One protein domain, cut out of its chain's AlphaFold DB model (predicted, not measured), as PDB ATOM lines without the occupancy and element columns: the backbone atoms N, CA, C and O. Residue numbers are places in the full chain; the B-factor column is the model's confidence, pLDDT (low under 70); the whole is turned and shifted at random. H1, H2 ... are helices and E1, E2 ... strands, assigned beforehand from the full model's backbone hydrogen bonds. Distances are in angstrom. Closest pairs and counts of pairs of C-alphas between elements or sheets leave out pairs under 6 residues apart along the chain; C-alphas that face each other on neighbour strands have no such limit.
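AT A GLANCE: This is residues 16 to 75 and 121 to 187 of the 194 residues of an uncharacterized protein of Thermococci archaeon (UniProt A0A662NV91). One strongly twisted sheet of seven strands, E3 to E9, makes a wall, and two helices, H1 and H2, pack over one face of it toward the E9 end. A small hairpin, E1 and E2, sits beyond the opposite end, near E3, while residues 51 to 66 loop out on the side of the sheet away from the helices. The printed part has 127 residues with two named helices and nine named strands, along the chain E1 E2 E3 E4 E5 H1 E6 E7 E8 E9 H2. The large sheet is mixed, in the order E3 E4 E5 E6 E7 E8 E9, and the class is mixed, helices and strands. The whole is compact, with a radius of gyration of the C-alphas of 14.1 A and spans of 41 by 34 by 32 A.

IN THESE COORDINATES: In the large sheet, E3 is residues 36 to 40, 13.1 A long, E4 46 to 50, 13.2 A, E5 67 to 72, 15.9 A, E6 131 to 137, 18.7 A, E7 140 to 147, 22.8 A, E8 150 to 156, 19.6 A, and E9 168 to 171, 10.0 A. C-alpha 140 begins E7 at (-4.750, 40.873, 20.358). H1 is residues 121 to 127, 10.6 A, and H2 is 174 to 185, 16.3 A, ending with C-alpha 185 at (-14.906, 35.909, 20.644). E1, residues 16 to 18, 7.2 A, begins at C-alpha 16 (1.284, 17.710, 8.092); E2 is 25 to 28, 9.9 A.

HOW THE PARTS SIT: E3 E4 E5 and E6 E7 E8 E9 are meanders, each strand the antiparallel neighbour of the one before. N 37 and O 49 of E3 and E4 are 3.0 A apart, N 48 and O 68 of E4 and E5 2.9 A, N 134 and O 142 of E6 and E7 2.8 A, N 143 and O 154 of E7 and E8 2.8 A, and N 153 and O 169 of E8 and E9 2.9 A, each within hydrogen-bond range. E5 and E6 are parallel, at 33 degrees, with N 133 and O 69 within hydrogen-bond range at 2.8 A. H1 and H2 are on the same face, which gives two layers, helices on one face of a sheet. H2 lies over E7 and E8 at a height over the sheet of 8.3 A and runs along the strands, at 12 degrees to E7 on the local plane; its closest C-alphas to E8 are Ala 177 and Tyr 151, 6.3 A. H1, at a height over the sheet of 7.6 A, lies over E7 and runs along the strands; its closest C-alphas to E7 are Ile 125 and Trp 145, 6.0 A. H1 and H2 are close but not clearly touching, with the C-alphas of Leu 122 and Lys 178 closest at 7.1 A. In H2 every O i to N i+4 pair is within hydrogen-bond range; in H1 1 of 3 is, beside 3 of 4 O i to N i+3 pairs. E1 and E2 form an antiparallel hairpin, with N 26 and O 17 within hydrogen-bond range at 2.8 A. The closest C-alphas of E2 and E3 are those of Val 28 and Ser 39, 5.5 A, while E1 and E3 are apart.

THE WHOLE: The two C-alphas farthest apart, those of Lys 24 and Trp 162, are 42.8 A apart. Residues 76 to 120 are not printed, and C-alphas 75 and 121 are 17.7 A apart across this cut. The links E4 to E5 and E8 to E9 are long. The mean pLDDT of the printed part is 80.9; 25 residues are under 70, among them residues 56 to 62 and 158 to 166.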
ATOM      1  N   VAL A  16       2.468  18.290   8.731       86.50
ATOM      2  CA  VAL A  16       1.284  17.710   8.092       86.50
ATOM      3  C   VAL A  16       0.379  17.140   9.172       86.50
ATOM      4  O   VAL A  16       0.846  16.432  10.061       86.50
ATOM      5  N   PHE A  17      -0.909  17.461   9.105       87.38
ATOM      6  CA  PHE A  17      -1.934  16.913   9.993       87.38
ATOM      7  C   PHE A  17      -3.263  16.763   9.254       87.38
ATOM      8  O   PHE A  17      -3.460  17.347   8.190       87.38
ATOM      9  N   LEU A  18      -4.187  15.991   9.822       89.81
ATOM     10  CA  LEU A  18      -5.537  15.846   9.282       89.81
ATOM     11  C   LEU A  18      -6.447  16.933   9.855       89.81
ATOM     12  O   LEU A  18      -6.495  17.138  11.067       89.81
ATOM     13  N   CYS A  19      -7.183  17.624   8.986       90.31
ATOM     14  CA  CYS A  19      -8.212  18.563   9.409       90.31
ATOM     15  C   CYS A  19      -9.290  17.811  10.211       90.31
ATOM     16  O   CYS A  19      -9.910  16.895   9.665       90.31
ATOM     17  N   PRO A  20      -9.593  18.219  11.454       88.44
ATOM     18  CA  PRO A  20     -10.571  17.523  12.285       88.44
ATOM     19  C   PRO A  20     -12.007  17.614  11.741       88.44
ATOM     20  O   PRO A  20     -12.850  16.814  12.122       88.44
ATOM     21  N   ARG A  21     -12.290  18.564  10.836       88.00
ATOM     22  CA  ARG A  21     -13.624  18.755  10.246       88.00
ATOM     23  C   ARG A  21     -13.878  17.888   9.014       88.00
ATOM     24  O   ARG A  21     -14.988  17.413   8.825       88.00
ATOM     25  N   CYS A  22     -12.881  17.721   8.143       90.19
ATOM     26  CA  CYS A  22     -13.068  17.073   6.837       90.19
ATOM     27  C   CYS A  22     -12.116  15.900   6.566       90.19
ATOM     28  O   CYS A  22     -12.198  15.293   5.501       90.19
ATOM     29  N   GLY A  23     -11.189  15.606   7.483       88.38
ATOM     30  CA  GLY A  23     -10.246  14.492   7.380       88.38
ATOM     31  C   GLY A  23      -9.169  14.641   6.302       88.38
ATOM     32  O   GLY A  23      -8.384  13.720   6.110       88.38
ATOM     33  N   LYS A  24      -9.110  15.771   5.585       90.06
ATOM     34  CA  LYS A  24      -8.089  16.019   4.557       90.06
ATOM     35  C   LYS A  24      -6.774  16.469   5.180       90.06
ATOM     36  O   LYS A  24      -6.768  17.150   6.205       90.06
ATOM     37  N   GLU A  25      -5.670  16.134   4.521       89.31
ATOM     38  CA  GLU A  25      -4.345  16.604   4.911       89.31
ATOM     39  C   GLU A  25      -4.227  18.127   4.771       89.31
ATOM     40  O   GLU A  25      -4.632  18.729   3.771       89.31
ATOM     41  N   VAL A  26      -3.643  18.745   5.790       87.62
ATOM     42  CA  VAL A  26      -3.262  20.152   5.834       87.62
ATOM     43  C   VAL A  26      -1.751  20.206   5.962       87.62
ATOM     44  O   VAL A  26      -1.182  19.637   6.890       87.62
ATOM     45  N   VAL A  27      -1.106  20.901   5.028       85.88
ATOM     46  CA  VAL A  27       0.350  21.064   5.003       85.88
ATOM     47  C   VAL A  27       0.686  22.503   5.361       85.88
ATOM     48  O   VAL A  27       0.411  23.419   4.589       85.88
ATOM     49  N   VAL A  28       1.329  22.705   6.509       82.25
ATOM     50  CA  VAL A  28       1.857  24.012   6.908       82.25
ATOM     51  C   VAL A  28       3.316  24.086   6.485       82.25
ATOM     52  O   VAL A  28       4.169  23.342   6.981       82.25
ATOM     53  N   GLN A  29       3.597  24.971   5.528       77.81
ATOM     54  CA  GLN A  29       4.958  25.209   5.069       77.81
ATOM     55  C   GLN A  29       5.687  26.149   6.038       77.81
ATOM     56  O   GLN A  29       5.141  27.198   6.387       77.81
ATOM     57  N   PRO A  30       6.909  25.797   6.464       74.12
ATOM     58  CA  PRO A  30       7.696  26.648   7.338       74.12
ATOM     59  C   PRO A  30       8.120  27.940   6.628       74.12
ATOM     60  O   PRO A  30       8.655  27.902   5.520       74.12
ATOM     61  N   ASP A  31       7.925  29.082   7.291       71.88
ATOM     62  CA  ASP A  31       8.492  30.374   6.891       71.88
ATOM     63  C   ASP A  31       9.557  30.790   7.911       71.88
ATOM     64  O   ASP A  31       9.250  31.204   9.030       71.88
ATOM     65  N   ARG A  32      10.829  30.717   7.507       68.38
ATOM     66  CA  ARG A  32      11.982  31.034   8.369       68.38
ATOM     67  C   ARG A  32      11.997  32.471   8.881       68.38
ATOM     68  O   ARG A  32      12.684  32.755   9.857       68.38
ATOM     69  N   LYS A  33      11.290  33.391   8.218       69.25
ATOM     70  CA  LYS A  33      11.227  34.801   8.623       69.25
ATOM     71  C   LYS A  33      10.123  35.062   9.647       69.25
ATOM     72  O   LYS A  33      10.020  36.184  10.137       69.25
ATOM     73  N   ARG A  34       9.287  34.064   9.962       68.00
ATOM     74  CA  ARG A  34       8.114  34.214  10.828       68.00
ATOM     75  C   ARG A  34       8.116  33.187  11.957       68.00
ATOM     76  O   ARG A  34       8.415  32.014  11.766       68.00
ATOM     77  N   ILE A  35       7.724  33.646  13.142       65.88
ATOM     78  CA  ILE A  35       7.497  32.789  14.318       65.88
ATOM     79  C   ILE A  35       6.185  31.996  14.170       65.88
ATOM     80  O   ILE A  35       6.065  30.895  14.704       65.88
ATOM     81  N   ILE A  36       5.241  32.547  13.399       73.62
ATOM     82  CA  ILE A  36       3.901  32.008  13.165       73.62
ATOM     83  C   ILE A  36       3.788  31.577  11.705       73.62
ATOM     84  O   ILE A  36       3.986  32.394  10.800       73.62
ATOM     85  N   TRP A  37       3.433  30.315  11.471       81.12
ATOM     86  CA  TRP A  37       3.177  29.786  10.129       81.12
ATOM     87  C   TRP A  37       1.688  29.531   9.959       81.12
ATOM     88  O   TRP A  37       1.083  28.851  10.778       81.12
ATOM     89  N   SER A  38       1.076  30.070   8.910       76.38
ATOM     90  CA  SER A  38      -0.365  29.948   8.677       76.38
ATOM     91  C   SER A  38      -0.659  29.091   7.455       76.38
ATOM     92  O   SER A  38      -0.026  29.274   6.417       76.38
ATOM     93  N   SER A  39      -1.676  28.236   7.542       75.38
ATOM     94  CA  SER A  39      -2.287  27.591   6.379       75.38
ATOM     95  C   SER A  39      -3.794  27.809   6.407       75.38
ATOM     96  O   SER A  39      -4.468  27.462   7.379       75.38
ATOM     97  N   GLY A  40      -4.332  28.359   5.321       70.44
ATOM     98  CA  GLY A  40      -5.772  28.345   5.079       70.44
ATOM     99  C   GLY A  40      -6.212  26.948   4.644       70.44
ATOM    100  O   GLY A  40      -5.509  26.297   3.871       70.44
ATOM    101  N   HIS A  41      -7.364  26.480   5.126       81.56
ATOM    102  CA  HIS A  41      -7.940  25.199   4.709       81.56
ATOM    103  C   HIS A  41      -9.394  25.353   4.228       81.56
ATOM    104  O   HIS A  41     -10.319  24.717   4.732       81.56
ATOM    105  N   GLY A  42      -9.585  26.216   3.220       68.06
ATOM    106  CA  GLY A  42     -10.862  26.421   2.521       68.06
ATOM    107  C   GLY A  42     -12.049  26.709   3.453       68.06
ATOM    108  O   GLY A  42     -11.889  27.376   4.471       68.06
ATOM    109  N   ASN A  43     -13.227  26.157   3.127       67.31
ATOM    110  CA  ASN A  43     -14.483  26.280   3.897       67.31
ATOM    111  C   ASN A  43     -14.464  25.572   5.279       67.31
ATOM    112  O   ASN A  43     -15.515  25.401   5.897       67.31
ATOM    113  N   CYS A  44     -13.306  25.088   5.750       84.69
ATOM    114  CA  CYS A  44     -13.146  24.462   7.065       84.69
ATOM    115  C   CYS A  44     -12.571  25.470   8.075       84.69
ATOM    116  O   CYS A  44     -13.149  26.532   8.286       84.69
ATOM    117  N   PHE A  45     -11.450  25.133   8.712       82.88
ATOM    118  CA  PHE A  45     -10.760  25.984   9.671       82.88
ATOM    119  C   PHE A  45      -9.542  26.654   9.044       82.88
ATOM    120  O   PHE A  45      -8.924  26.131   8.120       82.88
ATOM    121  N   SER A  46      -9.160  27.801   9.594       85.69
ATOM    122  CA  SER A  46      -7.809  28.328   9.400       85.69
ATOM    123  C   SER A  46      -6.908  27.795  10.504       85.69
ATOM    124  O   SER A  46      -7.358  27.644  11.637       85.69
ATOM    125  N   PHE A  47      -5.646  27.517  10.182       88.19
ATOM    126  CA  PHE A  47      -4.695  26.971  11.146       88.19
ATOM    127  C   PHE A  47      -3.427  27.811  11.214       88.19
ATOM    128  O   PHE A  47      -2.924  28.292  10.194       88.19
ATOM    129  N   THR A  48      -2.877  27.931  12.416       88.38
ATOM    130  CA  THR A  48      -1.545  28.487  12.660       88.38
ATOM    131  C   THR A  48      -0.695  27.512  13.452       88.38
ATOM    132  O   THR A  48      -1.173  26.920  14.415       88.38
ATOM    133  N   VAL A  49       0.572  27.384  13.076       86.50
ATOM    134  CA  VAL A  49       1.606  26.751  13.889       86.50
ATOM    135  C   VAL A  49       2.352  27.841  14.647       86.50
ATOM    136  O   VAL A  49       2.927  28.741  14.029       86.50
ATOM    137  N   GLU A  50       2.347  27.739  15.971       81.50
ATOM    138  CA  GLU A  50       3.030  28.646  16.894       81.50
ATOM    139  C   GLU A  50       4.274  27.944  17.450       81.50
ATOM    140  O   GLU A  50       4.172  26.989  18.218       81.50
ATOM    141  N   ARG A  51       5.471  28.396  17.054       71.50
ATOM    142  CA  ARG A  51       6.738  27.793  17.525       71.50
ATOM    143  C   ARG A  51       7.037  28.089  18.989       71.50
ATOM    144  O   ARG A  51       7.782  27.350  19.626       71.50
ATOM    145  N   VAL A  52       6.505  29.205  19.475       76.88
ATOM    146  CA  VAL A  52       6.630  29.657  20.855       76.88
ATOM    147  C   VAL A  52       5.223  29.717  21.414       76.88
ATOM    148  O   VAL A  52       4.408  30.530  20.984       76.88
ATOM    149  N   LEU A  53       4.938  28.811  22.339       76.38
ATOM    150  CA  LEU A  53       3.633  28.728  22.973       76.38
ATOM    151  C   LEU A  53       3.474  29.845  24.021       76.38
ATOM    152  O   LEU A  53       4.462  30.216  24.665       76.38
ATOM    153  N   PRO A  54       2.249  30.349  24.248       74.44
ATOM    154  CA  PRO A  54       1.996  31.340  25.285       74.44
ATOM    155  C   PRO A  54       2.348  30.778  26.672       74.44
ATOM    156  O   PRO A  54       1.782  29.780  27.109       74.44
ATOM    157  N   GLU A  55       3.255  31.435  27.391       73.31
ATOM    158  CA  GLU A  55       3.579  31.115  28.792       73.31
ATOM    159  C   GLU A  55       2.397  31.431  29.720       73.31
ATOM    160  O   GLU A  55       1.884  32.541  29.695       73.31
ATOM    161  N   ILE A  56       1.942  30.503  30.556       69.38
ATOM    162  CA  ILE A  56       0.794  30.755  31.455       69.38
ATOM    163  C   ILE A  56       1.207  31.609  32.668       69.38
ATOM    164  O   ILE A  56       0.399  32.365  33.195       69.38
ATOM    165  N   ALA A  57       2.464  31.493  33.107       65.00
ATOM    166  CA  ALA A  57       3.039  32.249  34.218       65.00
ATOM    167  C   ALA A  57       4.563  32.403  34.026       65.00
ATOM    168  O   ALA A  57       5.151  31.552  33.354       65.00
ATOM    169  N   PRO A  58       5.218  33.404  34.656       56.09
ATOM    170  CA  PRO A  58       6.609  33.804  34.377       56.09
ATOM    171  C   PRO A  58       7.699  32.734  34.551       56.09
ATOM    172  O   PRO A  58       8.852  32.995  34.245       56.09
ATOM    173  N   ASN A  59       7.370  31.547  35.064       59.28
ATOM    174  CA  ASN A  59       8.313  30.443  35.270       59.28
ATOM    175  C   ASN A  59       7.696  29.071  34.965       59.28
ATOM    176  O   ASN A  59       8.258  28.037  35.330       59.28
ATOM    177  N   THR A  60       6.522  29.040  34.332       58.47
ATOM    178  CA  THR A  60       5.874  27.786  33.955       58.47
ATOM    179  C   THR A  60       6.214  27.514  32.498       58.47
ATOM    180  O   THR A  60       5.875  28.348  31.655       58.47
ATOM    181  N   PRO A  61       6.868  26.383  32.170       60.88
ATOM    182  CA  PRO A  61       7.160  26.058  30.781       60.88
ATOM    183  C   PRO A  61       5.865  26.076  29.974       60.88
ATOM    184  O   PRO A  61       4.840  25.554  30.424       60.88
ATOM    185  N   SER A  62       5.901  26.683  28.789       67.38
ATOM    186  CA  SER A  62       4.744  26.687  27.905       67.38
ATOM    187  C   SER A  62       4.417  25.251  27.499       67.38
ATOM    188  O   SER A  62       5.187  24.595  26.798       67.38
ATOM    189  N   VAL A  63       3.275  24.755  27.967       74.69
ATOM    190  CA  VAL A  63       2.755  23.418  27.662       74.69
ATOM    191  C   VAL A  63       1.534  23.568  26.778       74.69
ATOM    192  O   VAL A  63       0.680  24.394  27.081       74.69
ATOM    193  N   GLY A  64       1.432  22.799  25.696       78.75
ATOM    194  CA  GLY A  64       0.272  22.857  24.809       78.75
ATOM    195  C   GLY A  64       0.545  22.403  23.373       78.75
ATOM    196  O   GLY A  64       1.677  22.064  23.023       78.75
ATOM    197  N   PRO A  65      -0.502  22.381  22.538       85.19
ATOM    198  CA  PRO A  65      -0.408  22.001  21.136       85.19
ATOM    199  C   PRO A  65       0.283  23.090  20.313       85.19
ATOM    200  O   PRO A  65       0.045  24.275  20.515       85.19
ATOM    201  N   LEU A  66       1.101  22.689  19.336       84.06
ATOM    202  CA  LEU A  66       1.757  23.621  18.404       84.06
ATOM    203  C   LEU A  66       0.802  24.155  17.331       84.06
ATOM    204  O   LEU A  66       1.049  25.216  16.762       84.06
ATOM    205  N   VAL A  67      -0.263  23.407  17.024       90.25
ATOM    206  CA  VAL A  67      -1.236  23.743  15.981       90.25
ATOM    207  C   VAL A  67      -2.483  24.335  16.625       90.25
ATOM    208  O   VAL A  67      -3.147  23.687  17.433       90.25
ATOM    209  N   PHE A  68      -2.829  25.550  16.217       92.31
ATOM    210  CA  PHE A  68      -4.014  26.263  16.668       92.31
ATOM    211  C   PHE A  68      -5.005  26.450  15.524       92.31
ATOM    212  O   PHE A  68      -4.629  26.878  14.432       92.31
ATOM    213  N   ILE A  69      -6.278  26.176  15.794       92.25
ATOM    214  CA  ILE A  69      -7.404  26.613  14.972       92.25
ATOM    215  C   ILE A  69      -7.593  28.107  15.205       92.25
ATOM    216  O   ILE A  69      -7.735  28.543  16.345       92.25
ATOM    217  N   VAL A  70      -7.609  28.890  14.134       89.81
ATOM    218  CA  VAL A  70      -7.821  30.334  14.205       89.81
ATOM    219  C   VAL A  70      -9.293  30.649  14.005       89.81
ATOM    220  O   VAL A  70      -9.856  30.364  12.945       89.81
ATOM    221  N   LEU A  71      -9.895  31.290  15.002       88.12
ATOM    222  CA  LEU A  71     -11.212  31.903  14.902       88.12
ATOM    223  C   LEU A  71     -11.057  33.417  14.895       88.12
ATOM    224  O   LEU A  71     -10.411  33.991  15.766       88.12
ATOM    225  N   HIS A  72     -11.659  34.076  13.916       81.69
ATOM    226  CA  HIS A  72     -11.721  35.532  13.882       81.69
ATOM    227  C   HIS A  72     -12.999  35.991  14.567       81.69
ATOM    228  O   HIS A  72     -14.061  35.436  14.281       81.69
ATOM    229  N   SER A  73     -12.909  37.016  15.417       71.75
ATOM    230  CA  SER A  73     -14.106  37.665  15.939       71.75
ATOM    231  C   SER A  73     -14.990  38.160  14.786       71.75
ATOM    232  O   SER A  73     -14.504  38.718  13.796       71.75
ATOM    233  N   LYS A  74     -16.295  37.899  14.896       70.81
ATOM    234  CA  LYS A  74     -17.327  38.282  13.921       70.81
ATOM    235  C   LYS A  74     -18.284  39.343  14.463       70.81
ATOM    236  O   LYS A  74     -19.309  39.586  13.838       70.81
ATOM    237  N   ILE A  75     -17.966  39.976  15.594       64.44
ATOM    238  CA  ILE A  75     -18.834  40.990  16.223       64.44
ATOM    239  C   ILE A  75     -19.185  42.100  15.235       64.44
ATOM    240  O   ILE A  75     -20.357  42.414  15.085       64.44
ATOM    241  N   ALA A 121     -14.838  23.877  16.798       90.88
ATOM    242  CA  ALA A 121     -13.489  24.105  17.315       90.88
ATOM    243  C   ALA A 121     -13.373  23.826  18.826       90.88
ATOM    244  O   ALA A 121     -12.369  23.259  19.266       90.88
ATOM    245  N   LEU A 122     -14.393  24.177  19.618       91.75
ATOM    246  CA  LEU A 122     -14.439  23.861  21.050       91.75
ATOM    247  C   LEU A 122     -14.498  22.355  21.326       91.75
ATOM    248  O   LEU A 122     -13.916  21.882  22.303       91.75
ATOM    249  N   GLU A 123     -15.170  21.586  20.474       92.44
ATOM    250  CA  GLU A 123     -15.158  20.127  20.583       92.44
ATOM    251  C   GLU A 123     -13.779  19.555  20.240       92.44
ATOM    252  O   GLU A 123     -13.269  18.681  20.943       92.44
ATOM    253  N   VAL A 124     -13.115  20.103  19.218       91.19
ATOM    254  CA  VAL A 124     -11.787  19.645  18.796       91.19
ATOM    255  C   VAL A 124     -10.736  19.805  19.897       91.19
ATOM    256  O   VAL A 124      -9.922  18.894  20.089       91.19
ATOM    257  N   ILE A 125     -10.740  20.906  20.659       93.12
ATOM    258  CA  ILE A 125      -9.726  21.121  21.712       93.12
ATOM    259  C   ILE A 125      -9.803  20.090  22.850       93.12
ATOM    260  O   ILE A 125      -8.829  19.913  23.580       93.12
ATOM    261  N   LYS A 126     -10.909  19.340  22.986       90.69
ATOM    262  CA  LYS A 126     -11.022  18.250  23.972       90.69
ATOM    263  C   LYS A 126     -10.017  17.119  23.729       90.69
ATOM    264  O   LYS A 126      -9.695  16.403  24.682       90.69
ATOM    265  N   SER A 127      -9.531  16.981  22.491       88.88
ATOM    266  CA  SER A 127      -8.554  15.967  22.066       88.88
ATOM    267  C   SER A 127      -7.124  16.212  22.556       88.88
ATOM    268  O   SER A 127      -6.302  15.312  22.443       88.88
ATOM    269  N   GLU A 128      -6.810  17.410  23.064       88.62
ATOM    270  CA  GLU A 128      -5.444  17.854  23.415       88.62
ATOM    271  C   GLU A 128      -4.472  17.967  22.217       88.62
ATOM    272  O   GLU A 128      -3.332  18.392  22.386       88.62
ATOM    273  N   ILE A 129      -4.915  17.652  20.991       88.75
ATOM    274  CA  ILE A 129      -4.084  17.708  19.774       88.75
ATOM    275  C   ILE A 129      -3.989  19.134  19.228       88.75
ATOM    276  O   ILE A 129      -2.940  19.551  18.736       88.75
ATOM    277  N   PHE A 130      -5.090  19.878  19.300       91.88
ATOM    278  CA  PHE A 130      -5.204  21.222  18.745       91.88
ATOM    279  C   PHE A 130      -5.547  22.230  19.833       91.88
ATOM    280  O   PHE A 130      -6.275  21.929  20.781       91.88
ATOM    281  N   GLY A 131      -5.040  23.445  19.662       93.44
ATOM    282  CA  GLY A 131      -5.457  24.608  20.429       93.44
ATOM    283  C   GLY A 131      -6.435  25.467  19.637       93.44
ATOM    284  O   GLY A 131      -6.627  25.294  18.434       93.44
ATOM    285  N   LEU A 132      -7.019  26.439  20.316       94.00
ATOM    286  CA  LEU A 132      -7.842  27.491  19.755       94.00
ATOM    287  C   LEU A 132      -7.112  28.824  19.897       94.00
ATOM    288  O   LEU A 132      -6.611  29.151  20.971       94.00
ATOM    289  N   LYS A 133      -7.057  29.595  18.816       91.81
ATOM    290  CA  LYS A 133      -6.549  30.963  18.780       91.81
ATOM    291  C   LYS A 133      -7.657  31.875  18.277       91.81
ATOM    292  O   LYS A 133      -8.037  31.828  17.112       91.81
ATOM    293  N   ILE A 134      -8.160  32.725  19.151       89.56
ATOM    294  CA  ILE A 134      -9.194  33.704  18.846       89.56
ATOM    295  C   ILE A 134      -8.492  35.019  18.512       89.56
ATOM    296  O   ILE A 134      -7.718  35.530  19.317       89.56
ATOM    297  N   ALA A 135      -8.712  35.545  17.311       85.50
ATOM    298  CA  ALA A 135      -8.199  36.829  16.856       85.50
ATOM    299  C   ALA A 135      -9.246  37.918  17.118       85.50
ATOM    300  O   ALA A 135     -10.296  37.956  16.473       85.50
ATOM    301  N   VAL A 136      -8.927  38.786  18.075       76.56
ATOM    302  CA  VAL A 136      -9.858  39.705  18.753       76.56
ATOM    303  C   VAL A 136      -9.711  41.146  18.230       76.56
ATOM    304  O   VAL A 136     -10.559  42.000  18.445       76.56
ATOM    305  N   GLY A 137      -8.637  41.429  17.490       68.56
ATOM    306  CA  GLY A 137      -8.350  42.743  16.917       68.56
ATOM    307  C   GLY A 137      -6.968  42.789  16.267       68.56
ATOM    308  O   GLY A 137      -6.359  41.751  15.981       68.56
ATOM    309  N   ARG A 138      -6.429  43.997  16.041       67.38
ATOM    310  CA  ARG A 138      -5.064  44.174  15.515       67.38
ATOM    311  C   ARG A 138      -4.030  43.856  16.599       67.38
ATOM    312  O   ARG A 138      -3.629  44.725  17.361       67.38
ATOM    313  N   GLY A 139      -3.580  42.603  16.635       71.50
ATOM    314  CA  GLY A 139      -2.493  42.163  17.517       71.50
ATOM    315  C   GLY A 139      -2.927  41.765  18.929       71.50
ATOM    316  O   GLY A 139      -2.079  41.713  19.818       71.50
ATOM    317  N   ILE A 140      -4.218  41.483  19.132       79.19
ATOM    318  CA  ILE A 140      -4.750  40.873  20.358       79.19
ATOM    319  C   ILE A 140      -5.274  39.481  20.008       79.19
ATOM    320  O   ILE A 140      -6.085  39.319  19.087       79.19
ATOM    321  N   TYR A 141      -4.805  38.482  20.752       85.38
ATOM    322  CA  TYR A 141      -5.166  37.084  20.578       85.38
ATOM    323  C   TYR A 141      -5.502  36.447  21.918       85.38
ATOM    324  O   TYR A 141      -4.787  36.661  22.892       85.38
ATOM    325  N   ALA A 142      -6.529  35.607  21.952       89.31
ATOM    326  CA  ALA A 142      -6.781  34.717  23.073       89.31
ATOM    327  C   ALA A 142      -6.520  33.275  22.658       89.31
ATOM    328  O   ALA A 142      -7.078  32.777  21.685       89.31
ATOM    329  N   TYR A 143      -5.648  32.614  23.397       91.31
ATOM    330  CA  TYR A 143      -5.302  31.218  23.220       91.31
ATOM    331  C   TYR A 143      -6.082  30.395  24.235       91.31
ATOM    332  O   TYR A 143      -6.192  30.799  25.389       91.31
ATOM    333  N   LEU A 144      -6.603  29.248  23.815       93.69
ATOM    334  CA  LEU A 144      -7.256  28.268  24.673       93.69
ATOM    335  C   LEU A 144      -6.847  26.869  24.218       93.69
ATOM    336  O   LEU A 144      -6.929  26.555  23.037       93.69
ATOM    337  N   TRP A 145      -6.408  26.013  25.125       93.62
ATOM    338  CA  TRP A 145      -6.035  24.640  24.794       93.62
ATOM    339  C   TRP A 145      -6.243  23.718  25.986       93.62
ATOM    340  O   TRP A 145      -6.474  24.172  27.105       93.62
ATOM    341  N   LYS A 146      -6.163  22.410  25.749       92.31
ATOM    342  CA  LYS A 146      -6.239  21.391  26.792       92.31
ATOM    343  C   LYS A 146      -4.913  20.647  26.887       92.31
ATOM    344  O   LYS A 146      -4.300  20.349  25.864       92.31
ATOM    345  N   TRP A 147      -4.471  20.376  28.106       90.06
ATOM    346  CA  TRP A 147      -3.261  19.619  28.391       90.06
ATOM    347  C   TRP A 147      -3.391  18.885  29.726       90.06
ATOM    348  O   TRP A 147      -3.733  19.493  30.742       90.06
ATOM    349  N   SER A 148      -3.093  17.583  29.744       88.69
ATOM    350  CA  SER A 148      -3.128  16.762  30.967       88.69
ATOM    351  C   SER A 148      -4.469  16.862  31.713       88.69
ATOM    352  O   SER A 148      -4.511  17.019  32.936       88.69
ATOM    353  N   GLY A 149      -5.581  16.836  30.969       88.50
ATOM    354  CA  GLY A 149      -6.930  16.915  31.535       88.50
ATOM    355  C   GLY A 149      -7.353  18.292  32.066       88.50
ATOM    356  O   GLY A 149      -8.417  18.393  32.674       88.50
ATOM    357  N   LYS A 150      -6.564  19.352  31.847       91.56
ATOM    358  CA  LYS A 150      -6.898  20.736  32.222       91.56
ATOM    359  C   LYS A 150      -6.971  21.632  30.991       91.56
ATOM    360  O   LYS A 150      -6.190  21.463  30.060       91.56
ATOM    361  N   TYR A 151      -7.887  22.588  31.002       92.38
ATOM    362  CA  TYR A 151      -7.960  23.679  30.043       92.38
ATOM    363  C   TYR A 151      -7.131  24.862  30.522       92.38
ATOM    364  O   TYR A 151      -7.196  25.252  31.690       92.38
ATOM    365  N   PHE A 152      -6.390  25.445  29.594       91.62
ATOM    366  CA  PHE A 152      -5.547  26.604  29.801       91.62
ATOM    367  C   PHE A 152      -5.921  27.686  28.809       91.62
ATOM    368  O   PHE A 152      -6.065  27.406  27.621       91.62
ATOM    369  N   GLY A 153      -6.065  28.911  29.292       90.88
ATOM    370  CA  GLY A 153      -6.357  30.072  28.469       90.88
ATOM    371  C   GLY A 153      -5.386  31.200  28.764       90.88
ATOM    372  O   GLY A 153      -5.003  31.409  29.913       90.88
ATOM    373  N   ARG A 154      -4.982  31.929  27.727       88.62
ATOM    374  CA  ARG A 154      -4.173  33.139  27.867       88.62
ATOM    375  C   ARG A 154      -4.509  34.134  26.778       88.62
ATOM    376  O   ARG A 154      -4.453  33.798  25.598       88.62
ATOM    377  N   ALA A 155      -4.760  35.374  27.163       85.94
ATOM    378  CA  ALA A 155      -4.769  36.486  26.224       85.94
ATOM    379  C   ALA A 155      -3.376  37.114  26.090       85.94
ATOM    380  O   ALA A 155      -2.672  37.312  27.077       85.94
ATOM    381  N   VAL A 156      -2.971  37.409  24.857       78.31
ATOM    382  CA  VAL A 156      -1.684  38.015  24.506       78.31
ATOM    383  C   VAL A 156      -1.935  39.181  23.553       78.31
ATOM    384  O   VAL A 156      -2.629  39.033  22.548       78.31
ATOM    385  N   GLY A 157      -1.354  40.341  23.851       73.12
ATOM    386  CA  GLY A 157      -1.458  41.546  23.029       73.12
ATOM    387  C   GLY A 157      -1.242  42.816  23.848       73.12
ATOM    388  O   GLY A 157      -1.069  42.757  25.064       73.12
ATOM    389  N   LYS A 158      -1.265  43.979  23.187       66.12
ATOM    390  CA  LYS A 158      -1.357  45.272  23.882       66.12
ATOM    391  C   LYS A 158      -2.803  45.479  24.322       66.12
ATOM    392  O   LYS A 158      -3.584  46.098  23.607       66.12
ATOM    393  N   LEU A 159      -3.158  44.901  25.462       61.66
ATOM    394  CA  LEU A 159      -4.457  45.141  26.077       61.66
ATOM    395  C   LEU A 159      -4.498  46.588  26.609       61.66
ATOM    396  O   LEU A 159      -3.524  47.023  27.232       61.66
ATOM    397  N   PRO A 160      -5.571  47.358  26.348       56.34
ATOM    398  CA  PRO A 160      -5.850  48.595  27.067       56.34
ATOM    399  C   PRO A 160      -5.667  48.445  28.583       56.34
ATOM    400  O   PRO A 160      -6.018  47.414  29.146       56.34
ATOM    401  N   SER A 161      -5.175  49.484  29.261       57.41
ATOM    402  CA  SER A 161      -4.828  49.452  30.697       57.41
ATOM    403  C   SER A 161      -5.993  49.145  31.648       57.41
ATOM    404  O   SER A 161      -5.764  48.865  32.820       57.41
ATOM    405  N   TRP A 162      -7.233  49.245  31.168       54.78
ATOM    406  CA  TRP A 162      -8.455  48.946  31.918       54.78
ATOM    407  C   TRP A 162      -8.955  47.507  31.706       54.78
ATOM    408  O   TRP A 162      -9.784  47.029  32.477       54.78
ATOM    409  N   ILE A 163      -8.425  46.790  30.711       55.94
ATOM    410  CA  ILE A 163      -8.560  45.337  30.613       55.94
ATOM    411  C   ILE A 163      -7.419  44.766  31.443       55.94
ATOM    412  O   ILE A 163      -6.254  45.057  31.170       55.94
ATOM    413  N   SER A 164      -7.748  43.969  32.461       49.41
ATOM    414  CA  SER A 164      -6.742  43.281  33.274       49.41
ATOM    415  C   SER A 164      -5.693  42.638  32.362       49.41
ATOM    416  O   SER A 164      -6.025  41.842  31.481       49.41
ATOM    417  N   THR A 165      -4.434  43.030  32.551       46.69
ATOM    418  CA  THR A 165      -3.310  42.778  31.639       46.69
ATOM    419  C   THR A 165      -2.946  41.302  31.476       46.69
ATOM    420  O   THR A 165      -2.089  40.980  30.658       46.69
ATOM    421  N   GLU A 166      -3.600  40.392  32.198       57.53
ATOM    422  CA  GLU A 166      -3.352  38.953  32.149       57.53
ATOM    423  C   GLU A 166      -4.662  38.185  32.388       57.53
ATOM    424  O   GLU A 166      -4.952  37.725  33.491       57.53
ATOM    425  N   ALA A 167      -5.492  38.032  31.350       72.00
ATOM    426  CA  ALA A 167      -6.571  37.048  31.404       72.00
ATOM    427  C   ALA A 167      -5.958  35.653  31.237       72.00
ATOM    428  O   ALA A 167      -5.652  35.224  30.119       72.00
ATOM    429  N   VAL A 168      -5.757  34.975  32.364       84.94
ATOM    430  CA  VAL A 168      -5.257  33.603  32.430       84.94
ATOM    431  C   VAL A 168      -6.361  32.695  32.955       84.94
ATOM    432  O   VAL A 168      -7.040  33.014  33.928       84.94
ATOM    433  N   LEU A 169      -6.527  31.548  32.309       88.25
ATOM    434  CA  LEU A 169      -7.422  30.482  32.731       88.25
ATOM    435  C   LEU A 169      -6.599  29.220  32.983       88.25
ATOM    436  O   LEU A 169      -5.769  28.844  32.157       88.25
ATOM    437  N   ALA A 170      -6.873  28.538  34.091       89.81
ATOM    438  CA  ALA A 170      -6.437  27.170  34.337       89.81
ATOM    439  C   ALA A 170      -7.562  26.435  35.075       89.81
ATOM    440  O   ALA A 170      -7.803  26.691  36.251       89.81
ATOM    441  N   THR A 171      -8.271  25.546  34.384       91.19
ATOM    442  CA  THR A 171      -9.481  24.900  34.912       91.19
ATOM    443  C   THR A 171      -9.616  23.457  34.437       91.19
ATOM    444  O   THR A 171      -9.038  23.065  33.429       91.19
ATOM    445  N   GLN A 172     -10.383  22.642  35.153       93.56
ATOM    446  CA  GLN A 172     -10.853  21.339  34.663       93.56
ATOM    447  C   GLN A 172     -12.259  21.426  34.052       93.56
ATOM    448  O   GLN A 172     -12.699  20.490  33.386       93.56
ATOM    449  N   SER A 173     -12.960  22.546  34.249       95.25
ATOM    450  CA  SER A 173     -14.318  22.760  33.763       95.25
ATOM    451  C   SER A 173     -14.320  23.125  32.280       95.25
ATOM    452  O   SER A 173     -13.724  24.119  31.860       95.25
ATOM    453  N   PHE A 174     -15.026  22.329  31.476       93.56
ATOM    454  CA  PHE A 174     -15.247  22.660  30.068       93.56
ATOM    455  C   PHE A 174     -16.123  23.908  29.910       93.56
ATOM    456  O   PHE A 174     -15.888  24.697  28.999       93.56
ATOM    457  N   ASP A 175     -17.080  24.130  30.812       94.19
ATOM    458  CA  ASP A 175     -17.971  25.291  30.747       94.19
ATOM    459  C   ASP A 175     -17.219  26.599  31.007       94.19
ATOM    460  O   ASP A 175     -17.444  27.587  30.311       94.19
ATOM    461  N   GLU A 176     -16.255  26.602  31.932       93.88
ATOM    462  CA  GLU A 176     -15.380  27.761  32.160       93.88
ATOM    463  C   GLU A 176     -14.461  28.027  30.958       93.88
ATOM    464  O   GLU A 176     -14.282  29.176  30.550       93.88
ATOM    465  N   ALA A 177     -13.921  26.972  30.339       93.12
ATOM    466  CA  ALA A 177     -13.133  27.084  29.110       93.12
ATOM    467  C   ALA A 177     -13.961  27.647  27.946       93.12
ATOM    468  O   ALA A 177     -13.517  28.548  27.230       93.12
ATOM    469  N   LYS A 178     -15.196  27.162  27.793       93.75
ATOM    470  CA  LYS A 178     -16.162  27.668  26.819       93.75
ATOM    471  C   LYS A 178     -16.502  29.134  27.089       93.75
ATOM    472  O   LYS A 178     -16.514  29.926  26.149       93.75
ATOM    473  N   PHE A 179     -16.741  29.507  28.345       90.94
ATOM    474  CA  PHE A 179     -17.012  30.890  28.730       90.94
ATOM    475  C   PHE A 179     -15.841  31.812  28.378       90.94
ATOM    476  O   PHE A 179     -16.052  32.854  27.763       90.94
ATOM    477  N   PHE A 180     -14.604  31.401  28.672       90.62
ATOM    478  CA  PHE A 180     -13.402  32.145  28.290       90.62
ATOM    479  C   PHE A 180     -13.307  32.352  26.772       90.62
ATOM    480  O   PHE A 180     -13.052  33.466  26.313       90.62
ATOM    481  N   ALA A 181     -13.546  31.301  25.980       90.44
ATOM    482  CA  ALA A 181     -13.535  31.405  24.522       90.44
ATOM    483  C   ALA A 181     -14.618  32.362  24.006       90.44
ATOM    484  O   ALA A 181     -14.333  33.222  23.178       90.44
ATOM    485  N   HIS A 182     -15.847  32.240  24.515       86.56
ATOM    486  CA  HIS A 182     -16.942  33.135  24.148       86.56
ATOM    487  C   HIS A 182     -16.645  34.584  24.516       86.56
ATOM    488  O   HIS A 182     -16.855  35.462  23.684       86.56
ATOM    489  N   TYR A 183     -16.134  34.832  25.726       84.62
ATOM    490  CA  TYR A 183     -15.769  36.172  26.174       84.62
ATOM    491  C   TYR A 183     -14.846  36.841  25.158       84.62
ATOM    492  O   TYR A 183     -15.161  37.921  24.681       84.62
ATOM    493  N   TRP A 184     -13.771  36.163  24.744       83.88
ATOM    494  CA  TRP A 184     -12.820  36.705  23.772       83.88
ATOM    495  C   TRP A 184     -13.335  36.736  22.332       83.88
ATOM    496  O   TRP A 184     -12.918  37.595  21.563       83.88
ATOM    497  N   LEU A 185     -14.249  35.842  21.950       81.25
ATOM    498  CA  LEU A 185     -14.906  35.909  20.644       81.25
ATOM    499  C   LEU A 185     -15.792  37.156  20.528       81.25
ATOM    500  O   LEU A 185     -15.849  37.755  19.453       81.25
ATOM    501  N   HIS A 186     -16.450  37.519  21.634       73.50
ATOM    502  CA  HIS A 186     -17.312  38.693  21.798       73.50
ATOM    503  C   HIS A 186     -16.577  39.930  22.324       73.50
ATOM    504  O   HIS A 186     -17.168  41.002  22.422       73.50
ATOM    505  N   PHE A 187     -15.281  39.807  22.586       70.25
ATOM    506  CA  PHE A 187     -14.447  40.942  22.902       70.25
ATOM    507  C   PHE A 187     -14.088  41.641  21.591       70.25
ATOM    508  O   PHE A 187     -13.381  41.103  20.745       70.25
TER     509      PHE A 187